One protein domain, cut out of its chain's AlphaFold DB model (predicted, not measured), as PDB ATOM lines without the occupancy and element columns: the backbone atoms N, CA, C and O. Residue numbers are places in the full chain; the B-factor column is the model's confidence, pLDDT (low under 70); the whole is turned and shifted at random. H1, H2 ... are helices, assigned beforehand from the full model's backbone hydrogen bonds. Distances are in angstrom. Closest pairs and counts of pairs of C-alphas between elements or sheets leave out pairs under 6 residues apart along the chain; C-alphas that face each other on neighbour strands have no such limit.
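Overview. This is residues 15 to 123 of the 124 residues of the protein "RING-type domain-containing protein" of Heligmosomoides polygyrus (UniProt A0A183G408). A body made largely of loops has H3 set among two long unnamed stretches at one end and H1 and H2 towards the other, while a free arm, residues 109 to 123, sticks out with H4 on it. The printed part has 109 residues, with four named helices in the order H1, H2, H3, H4 and no named strand; the class is all helix, though the helices hold 44 residues, under half. The whole is loose, with a radius of gyration of the C-alphas of 16.3 A, and spans 57 by 27 by 25 A, the arm adding to the length; without it the body spans 42 by 29 by 22 A.

Along the chain. H1, the longest helix, covers residues 15 to 29 and is 20.9 A long, from C-alpha 15 at (52.146, 132.783, 51.641). H2 covers residues 39 to 46. H3 covers residues 73 to 82, 14.4 A, with C-alpha 73 at (74.732, 127.289, 53.865). H4 covers residues 111 to 121, 15.8 A, ending with C-alpha 121 at (48.755, 117.234, 82.290).

Arrangement. H1 and H2 only just touch, with 3 pairs of C-alphas within 8 A, and H1 does so with residues 23 to 27 alone. Their closest C-alphas, those of Val 23 and Ile 42, are 6.8 A apart. Their lines are about perpendicular, at 90 degrees. H3 and H4 touch no helix. Residues 63 to 64 pair with residues 70 to 71, antiparallel. In H1, H2, H3 and H4 every O i to N i+4 pair is within hydrogen-bond range.

Size, cuts and confidence. The C-alphas farthest apart, those of Phe 82 and Arg 123, are 56.8 A apart. The printed part has no cut. The links from H2 to H3, 26 residues, and from H3 to H4, 28 residues, are long. The mean pLDDT of the printed part is 78.0; it is under 70 at residue 27, residues 30 to 50, residues 104 to 108 and residue 123.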
ATOM      1  N   ASP A  15      51.594 133.733  52.608       80.44
ATOM      2  CA  ASP A  15      52.146 132.783  51.641       80.44
ATOM      3  C   ASP A  15      53.065 131.747  52.304       80.44
ATOM      4  O   ASP A  15      52.937 130.552  52.042       80.44
ATOM      5  N   GLU A  16      53.931 132.183  53.217       78.19
ATOM      6  CA  GLU A  16      54.776 131.296  54.027       78.19
ATOM      7  C   GLU A  16      53.924 130.342  54.878       78.19
ATOM      8  O   GLU A  16      54.162 129.134  54.888       78.19
ATOM      9  N   PHE A  17      52.882 130.864  55.533       84.00
ATOM     10  CA  PHE A  17      51.938 130.059  56.306       84.00
ATOM     11  C   PHE A  17      51.226 129.020  55.435       84.00
ATOM     12  O   PHE A  17      51.123 127.863  55.834       84.00
ATOM     13  N   LEU A  18      50.749 129.404  54.248       83.50
ATOM     14  CA  LEU A  18      50.059 128.480  53.345       83.50
ATOM     15  C   LEU A  18      50.982 127.363  52.849       83.50
ATOM     16  O   LEU A  18      50.533 126.223  52.752       83.50
ATOM     17  N   ASN A  19      52.257 127.656  52.583       77.06
ATOM     18  CA  ASN A  19      53.235 126.629  52.218       77.06
ATOM     19  C   ASN A  19      53.413 125.610  53.353       77.06
ATOM     20  O   ASN A  19      53.290 124.412  53.118       77.06
ATOM     21  N   VAL A  20      53.607 126.084  54.590       76.69
ATOM     22  CA  VAL A  20      53.712 125.223  55.783       76.69
ATOM     23  C   VAL A  20      52.454 124.403  56.002       76.69
ATOM     24  O   VAL A  20      52.531 123.195  56.209       76.69
ATOM     25  N   TYR A  21      51.291 125.042  55.927       79.81
ATOM     26  CA  TYR A  21      50.010 124.383  56.116       79.81
ATOM     27  C   TYR A  21      49.764 123.287  55.075       79.81
ATOM     28  O   TYR A  21      49.320 122.204  55.442       79.81
ATOM     29  N   ASN A  22      50.061 123.545  53.798       78.25
ATOM     30  CA  ASN A  22      49.866 122.565  52.732       78.25
ATOM     31  C   ASN A  22      50.787 121.356  52.906       78.25
ATOM     32  O   ASN A  22      50.282 120.243  52.938       78.25
ATOM     33  N   VAL A  23      52.093 121.571  53.113       72.25
ATOM     34  CA  VAL A  23      53.041 120.468  53.365       72.25
ATOM     35  C   VAL A  23      52.603 119.658  54.582       72.25
ATOM     36  O   VAL A  23      52.621 118.431  54.570       72.25
ATOM     37  N   HIS A  24      52.150 120.341  55.635       72.19
ATOM     38  CA  HIS A  24      51.683 119.654  56.825       72.19
ATOM     39  C   HIS A  24      50.390 118.857  56.592       72.19
ATOM     40  O   HIS A  24      50.273 117.738  57.081       72.19
ATOM     41  N   ARG A  25      49.428 119.402  55.841       75.88
ATOM     42  CA  ARG A  25      48.206 118.684  55.456       75.88
ATOM     43  C   ARG A  25      48.542 117.441  54.635       75.88
ATOM     44  O   ARG A  25      48.038 116.370  54.949       75.88
ATOM     45  N   ASP A  26      49.421 117.576  53.649       71.06
ATOM     46  CA  ASP A  26      49.805 116.479  52.762       71.06
ATOM     47  C   ASP A  26      50.497 115.347  53.558       71.06
ATOM     48  O   ASP A  26      50.205 114.173  53.338       71.06
ATOM     49  N   ALA A  27      51.303 115.690  54.575       68.19
ATOM     50  CA  ALA A  27      51.899 114.741  55.529       68.19
ATOM     51  C   ALA A  27      50.865 113.959  56.364       68.19
ATOM     52  O   ALA A  27      51.081 112.806  56.741       68.19
ATOM     53  N   ILE A  28      49.756 114.612  56.718       71.06
ATOM     54  CA  ILE A  28      48.674 114.012  57.508       71.06
ATOM     55  C   ILE A  28      47.834 113.089  56.621       71.06
ATOM     56  O   ILE A  28      47.512 111.972  57.029       71.06
ATOM     57  N   ASP A  29      47.536 113.523  55.396       73.62
ATOM     58  CA  ASP A  29      46.763 112.753  54.421       73.62
ATOM     59  C   ASP A  29      47.531 111.519  53.911       73.62
ATOM     60  O   ASP A  29      46.921 110.484  53.630       73.62
ATOM     61  N   SER A  30      48.869 111.575  53.855       68.69
ATOM     62  CA  SER A  30      49.726 110.439  53.483       68.69
ATOM     63  C   SER A  30      49.857 109.363  54.576       68.69
ATOM     64  O   SER A  30      50.480 108.322  54.351       68.69
ATOM     65  N   ASN A  31      49.220 109.554  55.741       59.94
ATOM     66  CA  ASN A  31      49.191 108.618  56.871       59.94
ATOM     67  C   ASN A  31      50.593 108.230  57.389       59.94
ATOM     68  O   ASN A  31      50.799 107.111  57.876       59.94
ATOM     69  N   ALA A  32      51.558 109.159  57.317       58.91
ATOM     70  CA  ALA A  32      52.826 109.042  58.027       58.91
ATOM     71  C   ALA A  32      52.534 108.957  59.538       58.91
ATOM     72  O   ALA A  32      51.999 109.873  60.161       58.91
ATOM     73  N   SER A  33      52.797 107.794  60.132       49.66
ATOM     74  CA  SER A  33      52.291 107.412  61.448       49.66
ATOM     75  C   SER A  33      52.693 108.377  62.576       49.66
ATOM     76  O   SER A  33      53.844 108.397  62.993       49.66
ATOM     77  N   ASN A  34      51.707 109.075  63.148       50.44
ATOM     78  CA  ASN A  34      51.588 109.400  64.580       50.44
ATOM     79  C   ASN A  34      52.744 110.127  65.305       50.44
ATOM     80  O   ASN A  34      52.887 109.987  66.520       50.44
ATOM     81  N   VAL A  35      53.526 110.970  64.630       43.72
ATOM     82  CA  VAL A  35      54.482 111.855  65.316       43.72
ATOM     83  C   VAL A  35      54.084 113.291  65.054       43.72
ATOM     84  O   VAL A  35      54.480 113.852  64.042       43.72
ATOM     85  N   MET A  36      53.256 113.835  65.949       45.53
ATOM     86  CA  MET A  36      53.002 115.264  66.168       45.53
ATOM     87  C   MET A  36      53.831 116.168  65.247       45.53
ATOM     88  O   MET A  36      54.925 116.574  65.621       45.53
ATOM     89  N   SER A  37      53.329 116.372  64.024       48.69
ATOM     90  CA  SER A  37      53.773 117.344  63.020       48.69
ATOM     91  C   SER A  37      55.255 117.720  63.103       48.69
ATOM     92  O   SER A  37      55.582 118.896  63.253       48.69
ATOM     93  N   SER A  38      56.162 116.739  63.116       53.00
ATOM     94  CA  SER A  38      57.564 117.047  63.392       53.00
ATOM     95  C   SER A  38      58.103 117.880  62.235       53.00
ATOM     96  O   SER A  38      58.061 117.432  61.090       53.00
ATOM     97  N   SER A  39      58.638 119.070  62.517       54.25
ATOM     98  CA  SER A  39      59.364 119.911  61.551       54.25
ATOM     99  C   SER A  39      60.403 119.113  60.750       54.25
ATOM    100  O   SER A  39      60.752 119.482  59.635       54.25
ATOM    101  N   ARG A  40      60.842 117.974  61.296       51.12
ATOM    102  CA  ARG A  40      61.695 116.978  60.653       51.12
ATOM    103  C   ARG A  40      61.093 116.303  59.415       51.12
ATOM    104  O   ARG A  40      61.837 116.067  58.481       51.12
ATOM    105  N   TYR A  41      59.784 116.043  59.362       56.50
ATOM    106  CA  TYR A  41      59.137 115.541  58.140       56.50
ATOM    107  C   TYR A  41      59.105 116.613  57.051       56.50
ATOM    108  O   TYR A  41      59.370 116.318  55.895       56.50
ATOM    109  N   ILE A  42      58.830 117.870  57.431       58.53
ATOM    110  CA  ILE A  42      58.896 118.995  56.490       58.53
ATOM    111  C   ILE A  42      60.297 119.065  55.882       58.53
ATOM    112  O   ILE A  42      60.410 119.228  54.678       58.53
ATOM    113  N   LEU A  43      61.349 118.896  56.687       59.75
ATOM    114  CA  LEU A  43      62.730 118.850  56.199       59.75
ATOM    115  C   LEU A  43      63.002 117.640  55.305       59.75
ATOM    116  O   LEU A  43      63.575 117.829  54.246       59.75
ATOM    117  N   ASP A  44      62.594 116.432  55.696       59.59
ATOM    118  CA  ASP A  44      62.890 115.211  54.930       59.59
ATOM    119  C   ASP A  44      62.152 115.160  53.582       59.59
ATOM    120  O   ASP A  44      62.732 114.716  52.598       59.59
ATOM    121  N   GLU A  45      60.901 115.628  53.495       60.16
ATOM    122  CA  GLU A  45      60.164 115.643  52.218       60.16
ATOM    123  C   GLU A  45      60.556 116.787  51.287       60.16
ATOM    124  O   GLU A  45      60.330 116.717  50.078       60.16
ATOM    125  N   THR A  46      61.116 117.859  51.839       58.22
ATOM    126  CA  THR A  46      61.572 119.004  51.044       58.22
ATOM    127  C   THR A  46      63.068 118.978  50.753       58.22
ATOM    128  O   THR A  46      63.534 119.729  49.889       58.22
ATOM    129  N   ALA A  47      63.811 118.118  51.450       59.41
ATOM    130  CA  ALA A  47      65.171 117.739  51.119       59.41
ATOM    131  C   ALA A  47      65.177 116.746  49.949       59.41
ATOM    132  O   ALA A  47      64.180 116.098  49.632       59.41
ATOM    133  N   ASP A  48      66.318 116.635  49.273       58.19
ATOM    134  CA  ASP A  48      66.523 115.527  48.350       58.19
ATOM    135  C   ASP A  48      66.647 114.193  49.117       58.19
ATOM    136  O   ASP A  48      66.743 114.155  50.346       58.19
ATOM    137  N   ASN A  49      66.626 113.085  48.373       57.75
ATOM    138  CA  ASN A  49      66.506 111.713  48.880       57.75
ATOM    139  C   ASN A  49      67.622 111.288  49.868       57.75
ATOM    140  O   ASN A  49      67.517 110.235  50.495       57.75
ATOM    141  N   GLU A  50      68.674 112.098  50.038       67.56
ATOM    142  CA  GLU A  50      69.788 111.847  50.954       67.56
ATOM    143  C   GLU A  50      70.084 113.010  51.930       67.56
ATOM    144  O   GLU A  50      71.052 112.930  52.689       67.56
ATOM    145  N   GLY A  51      69.272 114.075  51.961       75.12
ATOM    146  CA  GLY A  51      69.515 115.243  52.822       75.12
ATOM    147  C   GLY A  51      70.647 116.161  52.337       75.12
ATOM    148  O   GLY A  51      71.125 117.021  53.086       75.12
ATOM    149  N   LEU A  52      71.074 115.986  51.092       85.19
ATOM    150  CA  LEU A  52      72.089 116.767  50.410       85.19
ATOM    151  C   LEU A  52      71.486 118.032  49.778       85.19
ATOM    152  O   LEU A  52      70.281 118.228  49.615       85.19
ATOM    153  N   CYS A  53      72.363 118.979  49.487       88.69
ATOM    154  CA  CYS A  53      72.001 120.219  48.832       88.69
ATOM    155  C   CYS A  53      71.878 119.986  47.333       88.69
ATOM    156  O   CYS A  53      72.884 119.770  46.660       88.69
ATOM    157  N   CYS A  54      70.684 120.181  46.775       88.81
ATOM    158  CA  CYS A  54      70.437 119.942  45.352       88.81
ATOM    159  C   CYS A  54      71.158 120.923  44.395       88.81
ATOM    160  O   CYS A  54      71.026 120.807  43.177       88.81
ATOM    161  N   ILE A  55      71.870 121.934  44.916       91.00
ATOM    162  CA  ILE A  55      72.694 122.858  44.117       91.00
ATOM    163  C   ILE A  55      74.088 122.268  43.880       91.00
ATOM    164  O   ILE A  55      74.556 122.257  42.744       91.00
ATOM    165  N   CYS A  56      74.759 121.807  44.942       93.12
ATOM    166  CA  CYS A  56      76.124 121.273  44.851       93.12
ATOM    167  C   CYS A  56      76.184 119.744  44.814       93.12
ATOM    168  O   CYS A  56      77.190 119.212  44.373       93.12
ATOM    169  N   MET A  57      75.132 119.050  45.260       91.12
ATOM    170  CA  MET A  57      75.072 117.591  45.420       91.12
ATOM    171  C   MET A  57      76.186 117.017  46.318       91.12
ATOM    172  O   MET A  57      76.538 115.847  46.208       91.12
ATOM    173  N   GLU A  58      76.762 117.847  47.193       91.62
ATOM    174  CA  GLU A  58      77.931 117.500  48.015       91.62
ATOM    175  C   GLU A  58      77.684 117.713  49.511       91.62
ATOM    176  O   GLU A  58      77.952 116.833  50.324       91.62
ATOM    177  N   ASN A  59      77.191 118.895  49.891       90.31
ATOM    178  CA  ASN A  59      77.017 119.282  51.291       90.31
ATOM    179  C   ASN A  59      75.612 118.944  51.792       90.31
ATOM    180  O   ASN A  59      74.659 119.008  51.020       90.31
ATOM    181  N   ASN A  60      75.477 118.687  53.094       87.38
ATOM    182  CA  ASN A  60      74.173 118.521  53.736       87.38
ATOM    183  C   ASN A  60      73.363 119.821  53.714       87.38
ATOM    184  O   ASN A  60      73.915 120.924  53.687       87.38
ATOM    185  N   ASN A  61      72.044 119.687  53.778       86.00
ATOM    186  CA  ASN A  61      71.148 120.816  53.959       86.00
ATOM    187  C   ASN A  61      71.284 121.426  55.359       86.00
ATOM    188  O   ASN A  61      71.245 120.726  56.366       86.00
ATOM    189  N   GLU A  62      71.414 122.749  55.408       86.81
ATOM    190  CA  GLU A  62      71.619 123.522  56.643       86.81
ATOM    191  C   GLU A  62      70.631 124.688  56.760       86.81
ATOM    192  O   GLU A  62      70.313 125.142  57.853       86.81
ATOM    193  N   VAL A  63      70.136 125.182  55.623       87.75
ATOM    194  CA  VAL A  63      69.268 126.353  55.530       87.75
ATOM    195  C   VAL A  63      67.922 125.915  54.977       87.75
ATOM    196  O   VAL A  63      67.823 125.580  53.797       87.75
ATOM    197  N   LEU A  64      66.874 125.962  55.802       86.56
ATOM    198  CA  LEU A  64      65.490 125.807  55.348       86.56
ATOM    199  C   LEU A  64      64.897 127.185  55.039       86.56
ATOM    200  O   LEU A  64      64.778 128.033  55.922       86.56
ATOM    201  N   LEU A  65      64.504 127.415  53.787       87.12
ATOM    202  CA  LEU A  65      63.924 128.688  53.354       87.12
ATOM    203  C   LEU A  65      62.447 128.838  53.778       87.12
ATOM    204  O   LEU A  65      61.770 127.842  54.027       87.12
ATOM    205  N   PRO A  66      61.871 130.057  53.755       84.12
ATOM    206  CA  PRO A  66      60.440 130.278  54.012       84.12
ATOM    207  C   PRO A  66      59.487 129.544  53.057       84.12
ATOM    208  O   PRO A  66      58.372 129.197  53.430       84.12
ATOM    209  N   CYS A  67      59.941 129.254  51.834       83.62
ATOM    210  CA  CYS A  67      59.230 128.404  50.869       83.62
ATOM    211  C   CYS A  67      59.389 126.896  51.126       83.62
ATOM    212  O   CYS A  67      59.048 126.097  50.259       83.62
ATOM    213  N   LEU A  68      59.960 126.535  52.275       83.06
ATOM    214  CA  LEU A  68      60.218 125.181  52.746       83.06
ATOM    215  C   LEU A  68      61.168 124.339  51.907       83.06
ATOM    216  O   LEU A  68      61.239 123.158  52.144       83.06
ATOM    217  N   HIS A  69      61.950 124.905  50.995       85.25
ATOM    218  CA  HIS A  69      63.030 124.153  50.350       85.25
ATOM    219  C   HIS A  69      64.342 124.363  51.098       85.25
ATOM    220  O   HIS A  69      64.617 125.482  51.550       85.25
ATOM    221  N   SER A  70      65.149 123.310  51.201       87.12
ATOM    222  CA  SER A  70      66.409 123.330  51.940       87.12
ATOM    223  C   SER A  70      67.646 123.259  51.046       87.12
ATOM    224  O   SER A  70      67.622 122.643  49.983       87.12
ATOM    225  N   PHE A  71      68.727 123.905  51.487       89.94
ATOM    226  CA  PHE A  71      70.025 123.953  50.804       89.94
ATOM    227  C   PHE A  71      71.166 124.001  51.833       89.94
ATOM    228  O   PHE A  71      70.937 124.324  53.002       89.94
ATOM    229  N   CYS A  72      72.410 123.742  51.425       91.94
ATOM    230  CA  CYS A  72      73.572 123.993  52.285       91.94
ATOM    231  C   CYS A  72      73.843 125.496  52.441       91.94
ATOM    232  O   CYS A  72      73.538 126.296  51.543       91.94
ATOM    233  N   LEU A  73      74.464 125.884  53.559       92.31
ATOM    234  CA  LEU A  73      74.732 127.289  53.865       92.31
ATOM    235  C   LEU A  73      75.646 127.927  52.814       92.31
ATOM    236  O   LEU A  73      75.391 129.047  52.368       92.31
ATOM    237  N   THR A  74      76.665 127.188  52.368       95.00
ATOM    238  CA  THR A  74      77.632 127.642  51.358       95.00
ATOM    239  C   THR A  74      76.944 128.064  50.062       95.00
ATOM    240  O   THR A  74      77.207 129.157  49.558       95.00
ATOM    241  N   CYS A  75      76.033 127.242  49.533       94.56
ATOM    242  CA  CYS A  75      75.349 127.561  48.284       94.56
ATOM    243  C   CYS A  75      74.401 128.752  48.439       94.56
ATOM    244  O   CYS A  75      74.366 129.605  47.556       94.56
ATOM    245  N   VAL A  76      73.661 128.853  49.552       93.31
ATOM    246  CA  VAL A  76      72.776 130.008  49.785       93.31
ATOM    247  C   VAL A  76      73.587 131.297  49.921       93.31
ATOM    248  O   VAL A  76      73.224 132.301  49.315       93.31
ATOM    249  N   ALA A  77      74.697 131.278  50.662       92.88
ATOM    250  CA  ALA A  77      75.556 132.446  50.842       92.88
ATOM    251  C   ALA A  77      76.136 132.945  49.511       92.88
ATOM    252  O   ALA A  77      76.021 134.132  49.204       92.88
ATOM    253  N   GLN A  78      76.673 132.038  48.688       93.19
ATOM    254  CA  GLN A  78      77.176 132.370  47.351       93.19
ATOM    255  C   GLN A  78      76.069 132.943  46.460       93.19
ATOM    256  O   GLN A  78      76.241 133.975  45.814       93.19
ATOM    257  N   GLU A  79      74.905 132.299  46.435       91.62
ATOM    258  CA  GLU A  79      73.769 132.748  45.637       91.62
ATOM    259  C   GLU A  79      73.304 134.157  46.026       91.62
ATOM    260  O   GLU A  79      73.038 134.976  45.148       91.62
ATOM    261  N   VAL A  80      73.258 134.479  47.320       90.31
ATOM    262  CA  VAL A  80      72.903 135.823  47.807       90.31
ATOM    263  C   VAL A  80      73.965 136.861  47.449       90.31
ATOM    264  O   VAL A  80      73.610 137.984  47.086       90.31
ATOM    265  N   GLU A  81      75.247 136.496  47.515       89.25
ATOM    266  CA  GLU A  81      76.365 137.379  47.164       89.25
ATOM    267  C   GLU A  81      76.316 137.786  45.682       89.25
ATOM    268  O   GLU A  81      76.427 138.968  45.351       89.25
ATOM    269  N   PHE A  82      76.083 136.825  44.782       87.31
ATOM    270  CA  PHE A  82      76.057 137.084  43.340       87.31
ATOM    271  C   PHE A  82      74.686 137.529  42.815       87.31
ATOM    272  O   PHE A  82      74.603 138.143  41.745       87.31
ATOM    273  N   ARG A  83      73.592 137.227  43.527       84.19
ATOM    274  CA  ARG A  83      72.218 137.555  43.123       84.19
ATOM    275  C   ARG A  83      71.489 138.304  44.242       84.19
ATOM    276  O   ARG A  83      70.770 137.689  45.029       84.19
ATOM    277  N   PRO A  84      71.498 139.654  44.229       76.12
ATOM    278  CA  PRO A  84      70.792 140.462  45.232       76.12
ATOM    279  C   PRO A  84      69.262 140.270  45.229       76.12
ATOM    280  O   PRO A  84      68.558 140.754  46.112       76.12
ATOM    281  N   ARG A  85      68.714 139.569  44.227       84.44
ATOM    282  CA  ARG A  85      67.319 139.114  44.180       84.44
ATOM    283  C   ARG A  85      67.268 137.592  44.168       84.44
ATOM    284  O   ARG A  85      66.863 136.988  43.174       84.44
ATOM    285  N   PHE A  86      67.688 136.994  45.272       89.31
ATOM    286  CA  PHE A  86      67.640 135.552  45.439       89.31
ATOM    287  C   PHE A  86      66.214 135.009  45.224       89.31
ATOM    288  O   PHE A  86      65.220 135.567  45.701       89.31
ATOM    289  N   SER A  87      66.122 133.922  44.462       90.88
ATOM    290  CA  SER A  87      64.884 133.185  44.210       90.88
ATOM    291  C   SER A  87      65.168 131.702  44.386       90.88
ATOM    292  O   SER A  87      66.189 131.220  43.897       90.88
ATOM    293  N   CYS A  88      64.271 130.983  45.059       88.81
ATOM    294  CA  CYS A  88      64.435 129.557  45.322       88.81
ATOM    295  C   CYS A  88      64.702 128.790  44.008       88.81
ATOM    296  O   CYS A  88      63.892 128.886  43.081       88.81
ATOM    297  N   PRO A  89      65.789 128.003  43.904       88.50
ATOM    298  CA  PRO A  89      66.078 127.204  42.715       88.50
ATOM    299  C   PRO A  89      64.957 126.238  42.317       88.50
ATOM    300  O   PRO A  89      64.773 126.015  41.118       88.50
ATOM    301  N   VAL A  90      64.182 125.746  43.289       86.50
ATOM    302  CA  VAL A  90      63.108 124.763  43.089       86.50
ATOM    303  C   VAL A  90      61.794 125.441  42.693       86.50
ATOM    304  O   VAL A  90      61.336 125.290  41.564       86.50
ATOM    305  N   CYS A  91      61.210 126.254  43.578       83.94
ATOM    306  CA  CYS A  91      59.873 126.831  43.368       83.94
ATOM    307  C   CYS A  91      59.866 128.261  42.802       83.94
ATOM    308  O   CYS A  91      58.800 128.822  42.557       83.94
ATOM    309  N   LYS A  92      61.040 128.878  42.611       88.25
ATOM    310  CA  LYS A  92      61.216 130.264  42.127       88.25
ATOM    311  C   LYS A  92      60.617 131.356  43.021       88.25
ATOM    312  O   LYS A  92      60.618 132.519  42.626       88.25
ATOM    313  N   ALA A  93      60.173 131.022  44.235       85.62
ATOM    314  CA  ALA A  93      59.747 132.010  45.220       85.62
ATOM    315  C   ALA A  93      60.880 133.002  45.508       85.62
ATOM    316  O   ALA A  93      62.023 132.601  45.743       85.62
ATOM    317  N   ARG A  94      60.567 134.300  45.492       88.62
ATOM    318  CA  ARG A  94      61.520 135.351  45.851       88.62
ATOM    319  C   ARG A  94      61.667 135.378  47.367       88.62
ATOM    320  O   ARG A  94      60.689 135.645  48.058       88.62
ATOM    321  N   ILE A  95      62.876 135.134  47.862       87.56
ATOM    322  CA  ILE A  95      63.151 135.107  49.301       87.56
ATOM    323  C   ILE A  95      64.053 136.283  49.650       87.56
ATOM    324  O   ILE A  95      65.126 136.461  49.077       87.56
ATOM    325  N   GLU A  96      63.596 137.094  50.595       87.00
ATOM    326  CA  GLU A  96      64.372 138.196  51.153       87.00
ATOM    327  C   GLU A  96      65.147 137.679  52.363       87.00
ATOM    328  O   GLU A  96      64.582 136.958  53.185       87.00
ATOM    329  N   HIS A  97      66.432 138.029  52.456       86.69
ATOM    330  CA  HIS A  97      67.319 137.625  53.552       86.69
ATOM    331  C   HIS A  97      67.274 136.110  53.862       86.69
ATOM    332  O   HIS A  97      66.964 135.728  54.984       86.69
ATOM    333  N   PRO A  98      67.552 135.213  52.895       86.75
ATOM    334  CA  PRO A  98      67.277 133.776  53.028       86.75
ATOM    335  C   PRO A  98      68.016 133.073  54.179       86.75
ATOM    336  O   PRO A  98      67.517 132.068  54.671       86.75
ATOM    337  N   ILE A  99      69.171 133.592  54.613       87.25
ATOM    338  CA  ILE A  99      69.921 133.056  55.761       87.25
ATOM    339  C   ILE A  99      69.293 133.532  57.077       87.25
ATOM    340  O   ILE A  99      68.974 132.717  57.936       87.25
ATOM    341  N   GLU A 100      69.057 134.839  57.221       85.69
ATOM    342  CA  GLU A 100      68.468 135.435  58.435       85.69
ATOM    343  C   GLU A 100      67.017 134.978  58.648       85.69
ATOM    344  O   GLU A 100      66.592 134.727  59.769       85.69
ATOM    345  N   ASN A 101      66.268 134.816  57.556       81.38
ATOM    346  CA  ASN A 101      64.893 134.326  57.551       81.38
ATOM    347  C   ASN A 101      64.813 132.810  57.360       81.38
ATOM    348  O   ASN A 101      63.749 132.300  56.996       81.38
ATOM    349  N   SER A 102      65.897 132.073  57.584       82.00
ATOM    350  CA  SER A 102      65.838 130.615  57.582       82.00
ATOM    351  C   SER A 102      65.018 130.100  58.771       82.00
ATOM    352  O   SER A 102      64.678 130.841  59.700       82.00
ATOM    353  N   TRP A 103      64.546 128.861  58.697       76.81
ATOM    354  CA  TRP A 103      63.898 128.223  59.838       76.81
ATOM    355  C   TRP A 103      64.949 127.611  60.753       76.81
ATOM    356  O   TRP A 103      65.730 126.768  60.321       76.81
ATOM    357  N   GLU A 104      64.915 127.988  62.027       69.44
ATOM    358  CA  GLU A 104      65.611 127.242  63.066       69.44
ATOM    359  C   GLU A 104      64.818 125.969  63.361       69.44
ATOM    360  O   GLU A 104      63.644 126.009  63.744       69.44
ATOM    361  N   VAL A 105      65.457 124.825  63.154       61.72
ATOM    362  CA  VAL A 105      64.891 123.530  63.516       61.72
ATOM    363  C   VAL A 105      65.306 123.276  64.953       61.72
ATOM    364  O   VAL A 105      66.474 123.019  65.223       61.72
ATOM    365  N   ALA A 106      64.361 123.392  65.883       60.72
ATOM    366  CA  ALA A 106      64.635 123.044  67.267       60.72
ATOM    367  C   ALA A 106      64.987 121.554  67.370       60.72
ATOM    368  O   ALA A 106      64.327 120.711  66.748       60.72
ATOM    369  N   ASP A 107      66.002 121.238  68.175       63.03
ATOM    370  CA  ASP A 107      66.310 119.854  68.510       63.03
ATOM    371  C   ASP A 107      65.072 119.172  69.115       63.03
ATOM    372  O   ASP A 107      64.320 119.802  69.875       63.03
ATOM    373  N   PRO A 108      64.836 117.883  68.808       63.47
ATOM    374  CA  PRO A 108      63.786 117.125  69.466       63.47
ATOM    375  C   PRO A 108      63.952 117.211  70.991       63.47
ATOM    376  O   PRO A 108      65.061 116.986  71.487       63.47
ATOM    377  N   PRO A 109      62.879 117.494  71.753       73.12
ATOM    378  CA  PRO A 109      62.971 117.549  73.206       73.12
ATOM    379  C   PRO A 109      63.433 116.198  73.756       73.12
ATOM    380  O   PRO A 109      63.058 115.137  73.243       73.12
ATOM    381  N   HIS A 110      64.230 116.222  74.827       79.81
ATOM    382  CA  HIS A 110      64.717 114.984  75.428       79.81
ATOM    383  C   HIS A 110      63.523 114.151  75.946       79.81
ATOM    384  O   HIS A 110      62.621 114.715  76.573       79.81
ATOM    385  N   PRO A 111      63.488 112.811  75.771       82.06
ATOM    386  CA  PRO A 111      62.325 111.991  76.140       82.06
ATOM    387  C   PRO A 111      61.833 112.200  77.582       82.06
ATOM    388  O   PRO A 111      60.632 112.207  77.850       82.06
ATOM    389  N   THR A 112      62.758 112.431  78.517       83.12
ATOM    390  CA  THR A 112      62.450 112.729  79.926       83.12
ATOM    391  C   THR A 112      61.615 114.003  80.103       83.12
ATOM    392  O   THR A 112      60.746 114.047  80.977       83.12
ATOM    393  N   GLU A 113      61.844 115.033  79.287       84.00
ATOM    394  CA  GLU A 113      61.094 116.295  79.333       84.00
ATOM    395  C   GLU A 113      59.647 116.076  78.898       84.00
ATOM    396  O   GLU A 113      58.717 116.515  79.580       84.00
ATOM    397  N   VAL A 114      59.456 115.298  77.828       84.06
ATOM    398  CA  VAL A 114      58.135 114.916  77.316       84.06
ATOM    399  C   VAL A 114      57.357 114.127  78.370       84.06
ATOM    400  O   VAL A 114      56.221 114.475  78.693       84.06
ATOM    401  N   VAL A 115      57.971 113.105  78.976       85.94
ATOM    402  CA  VAL A 115      57.340 112.299  80.040       85.94
ATOM    403  C   VAL A 115      56.955 113.163  81.242       85.94
ATOM    404  O   VAL A 115      55.855 113.024  81.787       85.94
ATOM    405  N   THR A 116      57.839 114.078  81.646       86.56
ATOM    406  CA  THR A 116      57.587 115.008  82.756       86.56
ATOM    407  C   THR A 116      56.393 115.910  82.455       86.56
ATOM    408  O   THR A 116      55.536 116.098  83.319       86.56
ATOM    409  N   TYR A 117      56.309 116.440  81.235       82.12
ATOM    410  CA  TYR A 117      55.200 117.276  80.788       82.12
ATOM    411  C   TYR A 117      53.864 116.521  80.784       82.12
ATOM    412  O   TYR A 117      52.906 116.962  81.421       82.12
ATOM    413  N   LEU A 118      53.809 115.344  80.154       87.56
ATOM    414  CA  LEU A 118      52.590 114.529  80.084       87.56
ATOM    415  C   LEU A 118      52.087 114.121  81.475       87.56
ATOM    416  O   LEU A 118      50.887 114.142  81.743       87.56
ATOM    417  N   SER A 119      53.009 113.824  82.393       85.75
ATOM    418  CA  SER A 119      52.686 113.490  83.785       85.75
ATOM    419  C   SER A 119      52.094 114.662  84.576       85.75
ATOM    420  O   SER A 119      51.459 114.436  85.605       85.75
ATOM    421  N   ARG A 120      52.328 115.911  84.149       83.81
ATOM    422  CA  ARG A 120      51.711 117.106  84.748       83.81
ATOM    423  C   ARG A 120      50.293 117.310  84.222       83.81
ATOM    424  O   ARG A 120      49.410 117.594  85.020       83.81
ATOM    425  N   LEU A 121      50.077 117.115  82.919       83.56
ATOM    426  CA  LEU A 121      48.755 117.234  82.290       83.56
ATOM    427  C   LEU A 121      47.761 116.173  82.775       83.56
ATOM    428  O   LEU A 121      46.574 116.439  82.857       83.56
ATOM    429  N   SER A 122      48.231 114.973  83.120       77.88
ATOM    430  CA  SER A 122      47.359 113.913  83.647       77.88
ATOM    431  C   SER A 122      46.930 114.121  85.103       77.88
ATOM    432  O   SER A 122      46.130 113.345  85.624       77.88
ATOM    433  N   ARG A 123      47.481 115.137  85.782       67.44
ATOM    434  CA  ARG A 123      47.190 115.478  87.183       67.44
ATOM    435  C   ARG A 123      46.281 116.707  87.334       67.44
ATOM    436  O   ARG A 123      45.976 117.058  88.474       67.44
TER     437      ARG A 123